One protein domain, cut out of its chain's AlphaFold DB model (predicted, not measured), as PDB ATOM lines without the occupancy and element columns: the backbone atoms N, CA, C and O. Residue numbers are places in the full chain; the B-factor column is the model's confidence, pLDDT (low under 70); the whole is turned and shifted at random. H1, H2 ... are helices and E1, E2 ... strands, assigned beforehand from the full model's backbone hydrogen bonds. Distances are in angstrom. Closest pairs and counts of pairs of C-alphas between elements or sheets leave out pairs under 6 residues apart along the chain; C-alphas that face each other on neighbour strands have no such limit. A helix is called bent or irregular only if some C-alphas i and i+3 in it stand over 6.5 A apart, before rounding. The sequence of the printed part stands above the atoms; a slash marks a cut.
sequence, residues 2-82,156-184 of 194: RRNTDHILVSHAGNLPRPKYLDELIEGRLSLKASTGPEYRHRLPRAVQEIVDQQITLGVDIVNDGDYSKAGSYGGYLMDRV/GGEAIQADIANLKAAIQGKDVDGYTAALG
ATOM      1  N   ARG A   2     209.737 178.884 164.942       81.50
ATOM      2  CA  ARG A   2     210.057 179.001 166.364       81.50
ATOM      3  C   ARG A   2     211.544 178.711 166.589       81.50
ATOM      4  O   ARG A   2     212.123 177.844 165.940       81.50
ATOM      5  N   ARG A   3     212.183 179.470 167.480       86.75
ATOM      6  CA  ARG A   3     213.556 179.189 167.915       86.75
ATOM      7  C   ARG A   3     213.493 178.165 169.045       86.75
ATOM      8  O   ARG A   3     212.732 178.364 169.987       86.75
ATOM      9  N   ASN A   4     214.294 177.110 168.952       89.38
ATOM     10  CA  ASN A   4     214.431 176.083 169.981       89.38
ATOM     11  C   ASN A   4     215.927 175.894 170.298       89.38
ATOM     12  O   ASN A   4     216.756 175.935 169.388       89.38
ATOM     13  N   THR A   5     216.267 175.793 171.583       94.25
ATOM     14  CA  THR A   5     217.633 175.562 172.087       94.25
ATOM     15  C   THR A   5     217.816 174.193 172.736       94.25
ATOM     16  O   THR A   5     218.949 173.825 173.029       94.25
ATOM     17  N   ASP A   6     216.727 173.458 172.949       93.38
ATOM     18  CA  ASP A   6     216.695 172.168 173.634       93.38
ATOM     19  C   ASP A   6     216.928 171.018 172.641       93.38
ATOM     20  O   ASP A   6     217.654 170.071 172.946       93.38
ATOM     21  N   HIS A   7     216.379 171.121 171.422       92.56
ATOM     22  CA  HIS A   7     216.578 170.139 170.350       92.56
ATOM     23  C   HIS A   7     216.493 170.737 168.936       92.56
ATOM     24  O   HIS A   7     216.104 171.889 168.730       92.56
ATOM     25  N   ILE A   8     216.880 169.932 167.938       94.81
ATOM     26  CA  ILE A   8     216.745 170.265 166.513       94.81
ATOM     27  C   ILE A   8     215.291 170.048 166.095       94.81
ATOM     28  O   ILE A   8     214.808 168.924 166.173       94.81
ATOM     29  N   LEU A   9     214.637 171.095 165.590       96.06
ATOM     30  CA  LEU A   9     213.272 170.991 165.076       96.06
ATOM     31  C   LEU A   9     213.206 170.103 163.827       96.06
ATOM     32  O   LEU A   9     213.953 170.314 162.866       96.06
ATOM     33  N   VAL A  10     212.276 169.150 163.828       95.94
ATOM     34  CA  VAL A  10     212.060 168.181 162.750       95.94
ATOM     35  C   VAL A  10     210.814 168.531 161.935       95.94
ATOM     36  O   VAL A  10     209.768 168.904 162.465       95.94
ATOM     37  N   SER A  11     210.928 168.384 160.614       96.12
ATOM     38  CA  SER A  11     209.837 168.535 159.646       96.12
ATOM     39  C   SER A  11     210.067 167.628 158.429       96.12
ATOM     40  O   SER A  11     211.046 166.882 158.372       96.12
ATOM     41  N   HIS A  12     209.180 167.698 157.438       94.38
ATOM     42  CA  HIS A  12     209.266 166.963 156.176       94.38
ATOM     43  C   HIS A  12     208.865 167.857 154.989       94.38
ATOM     44  O   HIS A  12     208.629 169.052 155.136       94.38
ATOM     45  N   ALA A  13     208.856 167.310 153.770       90.31
ATOM     46  CA  ALA A  13     208.689 168.101 152.545       90.31
ATOM     47  C   ALA A  13     207.227 168.290 152.087       90.31
ATOM     48  O   ALA A  13     206.991 168.990 151.105       90.31
ATOM     49  N   GLY A  14     206.246 167.684 152.765       89.06
ATOM     50  CA  GLY A  14     204.838 167.687 152.344       89.06
ATOM     51  C   GLY A  14     204.249 166.280 152.254       89.06
ATOM     52  O   GLY A  14     204.432 165.491 153.170       89.06
ATOM     53  N   ASN A  15     203.550 165.981 151.158       89.50
ATOM     54  CA  ASN A  15     202.690 164.811 150.942       89.50
ATOM     55  C   ASN A  15     203.016 163.536 151.739       89.50
ATOM     56  O   ASN A  15     204.103 162.964 151.636       89.50
ATOM     57  N   LEU A  16     201.994 163.052 152.446       91.88
ATOM     58  CA  LEU A  16     202.014 161.835 153.252       91.88
ATOM     59  C   LEU A  16     200.998 160.808 152.710       91.88
ATOM     60  O   LEU A  16     200.106 161.169 151.934       91.88
ATOM     61  N   PRO A  17     201.115 159.515 153.068       89.50
ATOM     62  CA  PRO A  17     200.135 158.504 152.672       89.50
ATOM     63  C   PRO A  17     198.743 158.831 153.215       89.50
ATOM     64  O   PRO A  17     198.569 158.985 154.421       89.50
ATOM     65  N   ARG A  18     197.743 158.903 152.331       89.56
ATOM     66  CA  ARG A  18     196.354 159.147 152.731       89.56
ATOM     67  C   ARG A  18     195.782 157.948 153.490       89.56
ATOM     68  O   ARG A  18     196.152 156.805 153.217       89.56
ATOM     69  N   PRO A  19     194.824 158.179 154.402       91.12
ATOM     70  CA  PRO A  19     194.054 157.088 154.966       91.12
ATOM     71  C   PRO A  19     193.205 156.422 153.877       91.12
ATOM     72  O   PRO A  19     192.705 157.079 152.957       91.12
ATOM     73  N   LYS A  20     192.985 155.109 154.017       89.19
ATOM     74  CA  LYS A  20     192.292 154.273 153.022       89.19
ATOM     75  C   LYS A  20     190.950 154.864 152.570       89.19
ATOM     76  O   LYS A  20     190.650 154.878 151.384       89.19
ATOM     77  N   TYR A  21     190.177 155.417 153.506       89.69
ATOM     78  CA  TYR A  21     188.854 155.981 153.227       89.69
ATOM     79  C   TYR A  21     188.873 157.265 152.379       89.69
ATOM     80  O   TYR A  21     187.820 157.650 151.874       89.69
ATOM     81  N   LEU A  22     190.011 157.967 152.272       87.50
ATOM     82  CA  LEU A  22     190.185 159.071 151.322       87.50
ATOM     83  C   LEU A  22     190.677 158.560 149.969       87.50
ATOM     84  O   LEU A  22     190.233 159.063 148.940       87.50
ATOM     85  N   ASP A  23     191.568 157.567 149.960       84.38
ATOM     86  CA  ASP A  23     192.054 156.960 148.716       84.38
ATOM     87  C   ASP A  23     190.927 156.269 147.935       84.38
ATOM     88  O   ASP A  23     190.833 156.457 146.723       84.38
ATOM     89  N   GLU A  24     190.007 155.580 148.617       84.50
ATOM     90  CA  GLU A  24     188.818 154.954 148.009       84.50
ATOM     91  C   GLU A  24     187.902 155.974 147.293       84.50
ATOM     92  O   GLU A  24     187.189 155.620 146.357       84.50
ATOM     93  N   LEU A  25     187.942 157.261 147.669       82.88
ATOM     94  CA  LEU A  25     187.186 158.328 146.988       82.88
ATOM     95  C   LEU A  25     187.858 158.812 145.691       82.88
ATOM     96  O   LEU A  25     187.215 159.467 144.866       82.88
ATOM     97  N   ILE A  26     189.147 158.512 145.514       76.00
ATOM     98  CA  ILE A  26     189.965 158.913 144.359       76.00
ATOM     99  C   ILE A  26     190.218 157.715 143.421       76.00
ATOM    100  O   ILE A  26     190.514 157.899 142.236       76.00
ATOM    101  N   GLU A  27     190.082 156.483 143.920       62.91
ATOM    102  CA  GLU A  27     190.315 155.247 143.175       62.91
ATOM    103  C   GLU A  27     189.489 155.199 141.868       62.91
ATOM    104  O   GLU A  27     188.292 155.477 141.825       62.91
ATOM    105  N   GLY A  28     190.165 154.938 140.740       54.94
ATOM    106  CA  GLY A  28     189.572 154.968 139.392       54.94
ATOM    107  C   GLY A  28     189.463 156.358 138.740       54.94
ATOM    108  O   GLY A  28     189.192 156.462 137.539       54.94
ATOM    109  N   ARG A  29     189.732 157.446 139.476       53.47
ATOM    110  CA  ARG A  29     189.707 158.824 138.966       53.47
ATOM    111  C   ARG A  29     190.901 159.622 139.496       53.47
ATOM    112  O   ARG A  29     190.770 160.451 140.385       53.47
ATOM    113  N   LEU A  30     192.063 159.455 138.861       53.47
ATOM    114  CA  LEU A  30     193.206 160.370 139.009       53.47
ATOM    115  C   LEU A  30     192.888 161.740 138.370       53.47
ATOM    116  O   LEU A  30     193.443 162.117 137.337       53.47
ATOM    117  N   SER A  31     191.920 162.460 138.933       56.31
ATOM    118  CA  SER A  31     191.557 163.822 138.562       56.31
ATOM    119  C   SER A  31     191.211 164.624 139.809       56.31
ATOM    120  O   SER A  31     190.658 164.096 140.770       56.31
ATOM    121  N   LEU A  32     191.510 165.921 139.776       58.91
ATOM    122  CA  LEU A  32     191.233 166.824 140.892       58.91
ATOM    123  C   LEU A  32     189.734 166.908 141.231       58.91
ATOM    124  O   LEU A  32     189.354 167.111 142.377       58.91
ATOM    125  N   LYS A  33     188.857 166.650 140.250       63.31
ATOM    126  CA  LYS A  33     187.406 166.533 140.459       63.31
ATOM    127  C   LYS A  33     187.035 165.388 141.413       63.31
ATOM    128  O   LYS A  33     186.036 165.491 142.115       63.31
ATOM    129  N   ALA A  34     187.808 164.301 141.435       61.56
ATOM    130  CA  ALA A  34     187.570 163.184 142.347       61.56
ATOM    131  C   ALA A  34     188.067 163.487 143.766       61.56
ATOM    132  O   ALA A  34     187.362 163.218 144.732       61.56
ATOM    133  N   SER A  35     189.219 164.146 143.890       65.31
ATOM    134  CA  SER A  35     189.805 164.561 145.172       65.31
ATOM    135  C   SER A  35     189.245 165.869 145.742       65.31
ATOM    136  O   SER A  35     189.706 166.336 146.775       65.31
ATOM    137  N   THR A  36     188.248 166.482 145.101       70.81
ATOM    138  CA  THR A  36     187.560 167.684 145.614       70.81
ATOM    139  C   THR A  36     186.041 167.532 145.646       70.81
ATOM    140  O   THR A  36     185.331 168.523 145.825       70.81
ATOM    141  N   GLY A  37     185.525 166.308 145.494       82.19
ATOM    142  CA  GLY A  37     184.093 166.029 145.592       82.19
ATOM    143  C   GLY A  37     183.518 166.354 146.982       82.19
ATOM    144  O   GLY A  37     184.276 166.430 147.952       82.19
ATOM    145  N   PRO A  38     182.185 166.520 147.112       87.50
ATOM    146  CA  PRO A  38     181.547 166.866 148.387       87.50
ATOM    147  C   PRO A  38     181.925 165.918 149.531       87.50
ATOM    148  O   PRO A  38     182.282 166.377 150.610       87.50
ATOM    149  N   GLU A  39     181.942 164.609 149.266       89.31
ATOM    150  CA  GLU A  39     182.317 163.594 150.259       89.31
ATOM    151  C   GLU A  39     183.789 163.708 150.680       89.31
ATOM    152  O   GLU A  39     184.114 163.601 151.860       89.31
ATOM    153  N   TYR A  40     184.688 163.994 149.732       89.75
ATOM    154  CA  TYR A  40     186.103 164.199 150.039       89.75
ATOM    155  C   TYR A  40     186.288 165.425 150.937       89.75
ATOM    156  O   TYR A  40     186.945 165.343 151.971       89.75
ATOM    157  N   ARG A  41     185.646 166.549 150.585       89.31
ATOM    158  CA  ARG A  41     185.674 167.781 151.389       89.31
ATOM    159  C   ARG A  41     185.083 167.567 152.782       89.31
ATOM    160  O   ARG A  41     185.598 168.132 153.737       89.31
ATOM    161  N   HIS A  42     184.045 166.743 152.899       92.88
ATOM    162  CA  HIS A  42     183.434 166.404 154.181       92.88
ATOM    163  C   HIS A  42     184.379 165.594 155.084       92.88
ATOM    164  O   HIS A  42     184.453 165.854 156.283       92.88
ATOM    165  N   ARG A  43     185.136 164.642 154.519       95.00
ATOM    166  CA  ARG A  43     186.065 163.784 155.280       95.00
ATOM    167  C   ARG A  43     187.445 164.402 155.516       95.00
ATOM    168  O   ARG A  43     188.150 163.967 156.425       95.00
ATOM    169  N   LEU A  44     187.833 165.402 154.724       94.62
ATOM    170  CA  LEU A  44     189.163 166.013 154.760       94.62
ATOM    171  C   LEU A  44     189.576 166.542 156.151       94.62
ATOM    172  O   LEU A  44     190.681 166.201 156.569       94.62
ATOM    173  N   PRO A  45     188.747 167.292 156.910       96.94
ATOM    174  CA  PRO A  45     189.161 167.820 158.215       96.94
ATOM    175  C   PRO A  45     189.566 166.721 159.202       96.94
ATOM    176  O   PRO A  45     190.565 166.848 159.908       96.94
ATOM    177  N   ARG A  46     188.834 165.600 159.202       97.62
ATOM    178  CA  ARG A  46     189.152 164.433 160.027       97.62
ATOM    179  C   ARG A  46     190.490 163.807 159.624       97.62
ATOM    180  O   ARG A  46     191.296 163.502 160.492       97.62
ATOM    181  N   ALA A  47     190.738 163.643 158.327       97.00
ATOM    182  CA  ALA A  47     192.000 163.083 157.846       97.00
ATOM    183  C   ALA A  47     193.203 163.972 158.194       97.00
ATOM    184  O   ALA A  47     194.258 163.459 158.560       97.00
ATOM    185  N   VAL A  48     193.033 165.297 158.107       97.81
ATOM    186  CA  VAL A  48     194.056 166.275 158.509       97.81
ATOM    187  C   VAL A  48     194.340 166.174 160.010       97.81
ATOM    188  O   VAL A  48     195.501 166.153 160.409       97.81
ATOM    189  N   GLN A  49     193.307 166.041 160.842       98.38
ATOM    190  CA  GLN A  49     193.477 165.808 162.277       98.38
ATOM    191  C   GLN A  49     194.280 164.526 162.552       98.38
ATOM    192  O   GLN A  49     195.285 164.576 163.258       98.38
ATOM    193  N   GLU A  50     193.875 163.403 161.948       98.25
ATOM    194  CA  GLU A  50     194.515 162.093 162.131       98.25
ATOM    195  C   GLU A  50     196.005 162.119 161.749       98.25
ATOM    196  O   GLU A  50     196.847 161.621 162.499       98.25
ATOM    197  N   ILE A  51     196.361 162.733 160.612       97.88
ATOM    198  CA  ILE A  51     197.763 162.783 160.172       97.88
ATOM    199  C   ILE A  51     198.607 163.744 161.010       97.88
ATOM    200  O   ILE A  51     199.790 163.483 161.230       97.88
ATOM    201  N   VAL A  52     198.030 164.843 161.501       98.44
ATOM    202  CA  VAL A  52     198.714 165.750 162.433       98.44
ATOM    203  C   VAL A  52     198.976 165.042 163.765       98.44
ATOM    204  O   VAL A  52     200.092 165.109 164.274       98.44
ATOM    205  N   ASP A  53     197.996 164.315 164.310       98.44
ATOM    206  CA  ASP A  53     198.166 163.532 165.544       98.44
ATOM    207  C   ASP A  53     199.274 162.479 165.406       98.44
ATOM    208  O   ASP A  53     200.102 162.303 166.307       98.44
ATOM    209  N   GLN A  54     199.339 161.812 164.254       98.31
ATOM    210  CA  GLN A  54     200.383 160.834 163.975       98.31
ATOM    211  C   GLN A  54     201.772 161.478 163.870       98.31
ATOM    212  O   GLN A  54     202.726 160.949 164.435       98.31
ATOM    213  N   GLN A  55     201.898 162.621 163.191       98.31
ATOM    214  CA  GLN A  55     203.159 163.368 163.112       98.31
ATOM    215  C   GLN A  55     203.667 163.775 164.502       98.31
ATOM    216  O   GLN A  55     204.838 163.563 164.811       98.31
ATOM    217  N   ILE A  56     202.778 164.277 165.363       98.12
ATOM    218  CA  ILE A  56     203.110 164.665 166.742       98.12
ATOM    219  C   ILE A  56     203.553 163.451 167.558       98.12
ATOM    220  O   ILE A  56     204.571 163.503 168.240       98.12
ATOM    221  N   THR A  57     202.833 162.332 167.441       98.19
ATOM    222  CA  THR A  57     203.191 161.069 168.112       98.19
ATOM    223  C   THR A  57     204.588 160.584 167.709       98.19
ATOM    224  O   THR A  57     205.292 159.977 168.513       98.19
ATOM    225  N   LEU A  58     205.002 160.863 166.471       97.56
ATOM    226  CA  LEU A  58     206.316 160.514 165.932       97.56
ATOM    227  C   LEU A  58     207.410 161.555 166.236       97.56
ATOM    228  O   LEU A  58     208.558 161.338 165.852       97.56
ATOM    229  N   GLY A  59     207.086 162.658 166.921       96.50
ATOM    230  CA  GLY A  59     208.045 163.699 167.296       96.50
ATOM    231  C   GLY A  59     208.363 164.706 166.187       96.50
ATOM    232  O   GLY A  59     209.458 165.259 166.167       96.50
ATOM    233  N   VAL A  60     207.444 164.932 165.242       97.50
ATOM    234  CA  VAL A  60     207.571 166.012 164.249       97.50
ATOM    235  C   VAL A  60     207.127 167.335 164.878       97.50
ATOM    236  O   VAL A  60     205.979 167.465 165.299       97.50
ATOM    237  N   ASP A  61     208.018 168.327 164.903       96.62
ATOM    238  CA  ASP A  61     207.769 169.632 165.531       96.62
ATOM    239  C   ASP A  61     207.016 170.616 164.625       96.62
ATOM    240  O   ASP A  61     206.264 171.468 165.101       96.62
ATOM    241  N   ILE A  62     207.263 170.532 163.313       97.19
ATOM    242  CA  ILE A  62     206.655 171.404 162.304       97.19
ATOM    243  C   ILE A  62     205.875 170.527 161.324       97.19
ATOM    244  O   ILE A  62     206.453 169.929 160.411       97.19
ATOM    245  N   VAL A  63     204.565 170.442 161.540       97.81
ATOM    246  CA  VAL A  63     203.664 169.490 160.876       97.81
ATOM    247  C   VAL A  63     202.982 170.084 159.644       97.81
ATOM    248  O   VAL A  63     202.814 171.301 159.529       97.81
ATOM    249  N   ASN A  64     202.535 169.222 158.733       96.62
ATOM    250  CA  ASN A  64     201.707 169.600 157.585       96.62
ATOM    251  C   ASN A  64     200.361 168.848 157.579       96.62
ATOM    252  O   ASN A  64     200.133 167.918 158.349       96.62
ATOM    253  N   ASP A  65     199.460 169.240 156.684       95.75
ATOM    254  CA  ASP A  65     198.129 168.649 156.475       95.75
ATOM    255  C   ASP A  65     198.128 167.353 155.631       95.75
ATOM    256  O   ASP A  65     197.097 166.940 155.098       95.75
ATOM    257  N   GLY A  66     199.293 166.733 155.437       93.69
ATOM    258  CA  GLY A  66     199.507 165.594 154.547       93.69
ATOM    259  C   GLY A  66     199.429 165.919 153.051       93.69
ATOM    260  O   GLY A  66     199.525 164.997 152.245       93.69
ATOM    261  N   ASP A  67     199.265 167.192 152.654       91.75
ATOM    262  CA  ASP A  67     198.900 167.624 151.290       91.75
ATOM    263  C   ASP A  67     197.589 166.993 150.771       91.75
ATOM    264  O   ASP A  67     197.375 166.839 149.563       91.75
ATOM    265  N   TYR A  68     196.666 166.637 151.667       90.44
ATOM    266  CA  TYR A  68     195.445 165.925 151.284       90.44
ATOM    267  C   TYR A  68     194.487 166.771 150.436       90.44
ATOM    268  O   TYR A  68     193.775 166.208 149.603       90.44
ATOM    269  N   SER A  69     194.502 168.103 150.545       87.06
ATOM    270  CA  SER A  69     193.730 168.986 149.649       87.06
ATOM    271  C   SER A  69     194.276 169.030 148.211       87.06
ATOM    272  O   SER A  69     193.572 169.433 147.282       87.06
ATOM    273  N   LYS A  70     195.524 168.582 148.011       84.00
ATOM    274  CA  LYS A  70     196.249 168.550 146.726       84.00
ATOM    275  C   LYS A  70     196.205 167.176 146.064       84.00
ATOM    276  O   LYS A  70     196.888 166.945 145.059       84.00
ATOM    277  N   ALA A  71     195.412 166.254 146.610       78.00
ATOM    278  CA  ALA A  71     195.287 164.914 146.071       78.00
ATOM    279  C   ALA A  71     194.820 164.944 144.599       78.00
ATOM    280  O   ALA A  71     194.152 165.874 144.147       78.00
ATOM    281  N   GLY A  72     195.211 163.941 143.813       68.88
ATOM    282  CA  GLY A  72     194.932 163.862 142.373       68.88
ATOM    283  C   GLY A  72     196.107 164.309 141.496       68.88
ATOM    284  O   GLY A  72     196.598 163.506 140.708       68.88
ATOM    285  N   SER A  73     196.582 165.556 141.620       71.94
ATOM    286  CA  SER A  73     197.876 165.990 141.052       71.94
ATOM    287  C   SER A  73     198.257 167.402 141.510       71.94
ATOM    288  O   SER A  73     197.411 168.296 141.471       71.94
ATOM    289  N   TYR A  74     199.545 167.631 141.785       74.50
ATOM    290  CA  TYR A  74     200.091 168.969 142.060       74.50
ATOM    291  C   TYR A  74     199.764 169.987 140.958       74.50
ATOM    292  O   TYR A  74     199.317 171.093 141.246       74.50
ATOM    293  N   GLY A  75     199.935 169.594 139.689       75.31
ATOM    294  CA  GLY A  75     199.619 170.455 138.548       75.31
ATOM    295  C   GLY A  75     198.138 170.825 138.494       75.31
ATOM    296  O   GLY A  75     197.815 171.994 138.342       75.31
ATOM    297  N   GLY A  76     197.240 169.857 138.688       76.62
ATOM    298  CA  GLY A  76     195.803 170.124 138.755       76.62
ATOM    299  C   GLY A  76     195.452 171.115 139.861       76.62
ATOM    300  O   GLY A  76     194.699 172.046 139.612       76.62
ATOM    301  N   TYR A  77     196.025 170.952 141.059       81.62
ATOM    302  CA  TYR A  77     195.701 171.813 142.202       81.62
ATOM    303  C   TYR A  77     195.975 173.292 141.913       81.62
ATOM    304  O   TYR A  77     195.172 174.147 142.293       81.62
ATOM    305  N   LEU A  78     197.093 173.586 141.238       82.44
ATOM    306  CA  LEU A  78     197.427 174.941 140.805       82.44
ATOM    307  C   LEU A  78     196.467 175.434 139.720       82.44
ATOM    308  O   LEU A  78     195.991 176.561 139.796       82.44
ATOM    309  N   MET A  79     196.185 174.587 138.731       80.50
ATOM    310  CA  MET A  79     195.355 174.921 137.572       80.50
ATOM    311  C   MET A  79     193.895 175.229 137.916       80.50
ATOM    312  O   MET A  79     193.244 175.936 137.160       80.50
ATOM    313  N   ASP A  80     193.391 174.744 139.050       80.31
ATOM    314  CA  ASP A  80     192.057 175.091 139.566       80.31
ATOM    315  C   ASP A  80     192.033 176.432 140.322       80.31
ATOM    316  O   ASP A  80     190.979 176.894 140.752       80.31
ATOM    317  N   ARG A  81     193.201 177.039 140.544       87.38
ATOM    318  CA  ARG A  81     193.379 178.254 141.351       87.38
ATOM    319  C   ARG A  81     193.980 179.404 140.560       87.38
ATOM    320  O   ARG A  81     194.300 180.434 141.151       87.38
ATOM    321  N   VAL A  82     194.165 179.223 139.259       88.50
ATOM    322  CA  VAL A  82     194.605 180.267 138.344       88.50
ATOM    323  C   VAL A  82     193.646 180.338 137.168       88.50
ATOM    324  O   VAL A  82     193.084 179.328 136.755       88.50
ATOM    325  N   GLY A 156     192.304 181.156 143.574       88.56
ATOM    326  CA  GLY A 156     192.150 180.130 144.612       88.56
ATOM    327  C   GLY A 156     192.031 180.619 146.059       88.56
ATOM    328  O   GLY A 156     192.350 179.852 146.968       88.56
ATOM    329  N   GLY A 157     191.658 181.881 146.292       91.12
ATOM    330  CA  GLY A 157     191.681 182.522 147.614       91.12
ATOM    331  C   GLY A 157     190.866 181.774 148.672       91.12
ATOM    332  O   GLY A 157     191.397 181.413 149.718       91.12
ATOM    333  N   GLU A 158     189.604 181.464 148.385       90.88
ATOM    334  CA  GLU A 158     188.741 180.726 149.317       90.88
ATOM    335  C   GLU A 158     189.250 179.303 149.573       90.88
ATOM    336  O   GLU A 158     189.269 178.830 150.709       90.88
ATOM    337  N   ALA A 159     189.725 178.633 148.520       88.12
ATOM    338  CA  ALA A 159     190.184 177.256 148.606       88.12
ATOM    339  C   ALA A 159     191.434 177.120 149.492       88.12
ATOM    340  O   ALA A 159     191.495 176.216 150.320       88.12
ATOM    341  N   ILE A 160     192.408 178.034 149.378       90.19
ATOM    342  CA  ILE A 160     193.583 178.012 150.267       90.19
ATOM    343  C   ILE A 160     193.224 178.404 151.706       90.19
ATOM    344  O   ILE A 160     193.820 177.877 152.641       90.19
ATOM    345  N   GLN A 161     192.235 179.283 151.913       93.56
ATOM    346  CA  GLN A 161     191.771 179.610 153.264       93.56
ATOM    347  C   GLN A 161     191.116 178.408 153.950       93.56
ATOM    348  O   GLN A 161     191.347 178.200 155.139       93.56
ATOM    349  N   ALA A 162     190.363 177.584 153.215       92.12
ATOM    350  CA  ALA A 162     189.810 176.339 153.746       92.12
ATOM    351  C   ALA A 162     190.912 175.349 154.165       92.12
ATOM    352  O   ALA A 162     190.852 174.780 155.255       92.12
ATOM    353  N   ASP A 163     191.954 175.199 153.344       92.44
ATOM    354  CA  ASP A 163     193.106 174.344 153.657       92.44
ATOM    355  C   ASP A 163     193.841 174.837 154.919       92.44
ATOM    356  O   ASP A 163     194.124 174.061 155.834       92.44
ATOM    357  N   ILE A 164     194.065 176.154 155.025       95.31
ATOM    358  CA  ILE A 164     194.650 176.792 156.214       95.31
ATOM    359  C   ILE A 164     193.762 176.584 157.448       95.31
ATOM    360  O   ILE A 164     194.282 176.328 158.534       95.31
ATOM    361  N   ALA A 165     192.441 176.702 157.309       96.88
ATOM    362  CA  ALA A 165     191.502 176.527 158.412       96.88
ATOM    363  C   ALA A 165     191.531 175.094 158.964       96.88
ATOM    364  O   ALA A 165     191.575 174.923 160.182       96.88
ATOM    365  N   ASN A 166     191.586 174.083 158.090       96.62
ATOM    366  CA  ASN A 166     191.700 172.681 158.498       96.62
ATOM    367  C   ASN A 166     192.982 172.430 159.299       96.62
ATOM    368  O   ASN A 166     192.927 171.831 160.372       96.62
ATOM    369  N   LEU A 167     194.126 172.929 158.816       97.69
ATOM    370  CA  LEU A 167     195.396 172.770 159.524       97.69
ATOM    371  C   LEU A 167     195.394 173.508 160.868       97.69
ATOM    372  O   LEU A 167     195.811 172.945 161.875       97.69
ATOM    373  N   LYS A 168     194.885 174.747 160.905       98.00
ATOM    374  CA  LYS A 168     194.765 175.530 162.146       98.00
ATOM    375  C   LYS A 168     193.903 174.827 163.190       98.00
ATOM    376  O   LYS A 168     194.288 174.798 164.354       98.00
ATOM    377  N   ALA A 169     192.766 174.266 162.779       98.38
ATOM    378  CA  ALA A 169     191.917 173.480 163.668       98.38
ATOM    379  C   ALA A 169     192.665 172.243 164.186       98.38
ATOM    380  O   ALA A 169     192.643 171.972 165.384       98.38
ATOM    381  N   ALA A 170     193.394 171.548 163.308       98.25
ATOM    382  CA  ALA A 170     194.114 170.333 163.665       98.25
ATOM    383  C   ALA A 170     195.283 170.548 164.637       98.25
ATOM    384  O   ALA A 170     195.623 169.630 165.378       98.25
ATOM    385  N   ILE A 171     195.903 171.730 164.664       97.94
ATOM    386  CA  ILE A 171     196.996 172.051 165.602       97.94
ATOM    387  C   ILE A 171     196.524 172.824 166.842       97.94
ATOM    388  O   ILE A 171     197.332 173.149 167.711       97.94
ATOM    389  N   GLN A 172     195.231 173.144 166.950       98.06
ATOM    390  CA  GLN A 172     194.716 173.954 168.050       98.06
ATOM    391  C   GLN A 172     194.981 173.285 169.407       98.06
ATOM    392  O   GLN A 172     194.569 172.153 169.651       98.06
ATOM    393  N   GLY A 173     195.654 174.009 170.307       97.19
ATOM    394  CA  GLY A 173     195.995 173.515 171.646       97.19
ATOM    395  C   GLY A 173     197.165 172.527 171.687       97.19
ATOM    396  O   GLY A 173     197.415 171.947 172.741       97.19
ATOM    397  N   LYS A 174     197.879 172.332 170.573       96.50
ATOM    398  CA  LYS A 174     199.053 171.458 170.480       96.50
ATOM    399  C   LYS A 174     200.333 172.287 170.416       96.50
ATOM    400  O   LYS A 174     200.339 173.366 169.830       96.50
ATOM    401  N   ASP A 175     201.415 171.778 170.999       94.44
ATOM    402  CA  ASP A 175     202.717 172.459 171.011       94.44
ATOM    403  C   ASP A 175     203.532 172.156 169.741       94.44
ATOM    404  O   ASP A 175     204.611 171.575 169.804       94.44
ATOM    405  N   VAL A 176     202.986 172.506 168.572       95.94
ATOM    406  CA  VAL A 176     203.645 172.346 167.264       95.94
ATOM    407  C   VAL A 176     203.397 173.547 166.358       95.94
ATOM    408  O   VAL A 176     202.361 174.208 166.449       95.94
ATOM    409  N   ASP A 177     204.330 173.800 165.441       96.00
ATOM    410  CA  ASP A 177     204.120 174.732 164.331       96.00
ATOM    411  C   ASP A 177     203.458 173.987 163.153       96.00
ATOM    412  O   ASP A 177     203.683 172.795 162.948       96.00
ATOM    413  N   GLY A 178     202.660 174.686 162.341       95.62
ATOM    414  CA  GLY A 178     202.036 174.127 161.138       95.62
ATOM    415  C   GLY A 178     202.478 174.842 159.863       95.62
ATOM    416  O   GLY A 178     202.611 176.068 159.856       95.62
ATOM    417  N   TYR A 179     202.650 174.104 158.765       94.94
ATOM    418  CA  TYR A 179     202.872 174.682 157.437       94.94
ATOM    419  C   TYR A 179     201.968 174.062 156.368       94.94
ATOM    420  O   TYR A 179     201.659 172.873 156.378       94.94
ATOM    421  N   THR A 180     201.578 174.878 155.390       91.12
ATOM    422  CA  THR A 180     200.968 174.410 154.145       91.12
ATOM    423  C   THR A 180     202.037 174.431 153.057       91.12
ATOM    424  O   THR A 180     202.640 175.468 152.782       91.12
ATOM    425  N   ALA A 181     202.325 173.280 152.441       86.94
ATOM    426  CA  ALA A 181     203.384 173.211 151.433       86.94
ATOM    427  C   ALA A 181     203.031 174.094 150.225       86.94
ATOM    428  O   ALA A 181     202.015 173.868 149.554       86.94
ATOM    429  N   ALA A 182     203.855 175.106 149.956       78.50
ATOM    430  CA  ALA A 182     203.673 175.978 148.808       78.50
ATOM    431  C   ALA A 182     203.978 175.216 147.515       78.50
ATOM    432  O   ALA A 182     204.960 174.480 147.425       78.50
ATOM    433  N   LEU A 183     203.155 175.432 146.490       71.50
ATOM    434  CA  LEU A 183     203.470 174.995 145.138       71.50
ATOM    435  C   LEU A 183     204.043 176.192 144.394       71.50
ATOM    436  O   LEU A 183     203.341 177.171 144.147       71.50
ATOM    437  N   GLY A 184     205.334 176.122 144.074       57.56
ATOM    438  CA  GLY A 184     205.949 177.085 143.170       57.56
ATOM    439  C   GLY A 184     205.295 177.010 141.792       57.56
ATOM    440  O   GLY A 184     204.729 175.977 141.420       57.56
TER     441      GLY A 184
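What this domain is: This is residues 2 to 82 and 156 to 184 of the 194 residues of an uncharacterized protein of Chloroflexi bacterium (UniProt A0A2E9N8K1). Helices H2 and H4 pack together on a tiny parallel sheet, H2 mainly at E1 and H4 at E2. Short H1 packs on H2; H3 lies away from the other helices. The printed part has 110 residues, with four named helices and two named strands in the order H1 H2 E1 H3 H4 E2; under half of the residues, 51, are in named elements, and of these 45 are in helices and 6 in strands, so that the class, mostly helix, is that of the named elements; the whole is compact, with a radius of gyration of the C-alphas of 14.3 A, and elongated, with spans of 46 by 29 by 21 A.

How they stand to each other: E1, residues 62 to 64, and E2, residues 177 to 179, are parallel neighbours; N 63 and O 177 are 2.9 A apart. H2, residues 38 to 57, touches H4, residues 157 to 171, with residues 45 to 52 alone, at a steep tilt of 40 degrees, the same way; closest C-alphas Gln 49 and Ala 170, 4.8 A. H1, residues 20 to 23, touches H2; closest C-alphas Leu 22 and Tyr 40, 6.7 A. H3, residues 74 to 79, touches no helix. H2 is irregular, C-alphas 42 and 45 being 7.1 A apart; 14 of 16 O i to N i+4 pairs are within hydrogen-bond range, every one in H3 and H4.

Where its parts are: H2 spans 29.9 A, H4 21.5 A. H1 begins at C-alpha 20 (192.292, 154.273, 153.022); E2 ends at C-alpha 179 (202.872, 174.682, 157.437).

The domain as a whole: Residues 83 to 155 are cut out, C-alphas 82 and 156 being 6.7 A apart. The H1 to H2 link is long. Residues 27 to 35, 72 and 184 have pLDDT under 70.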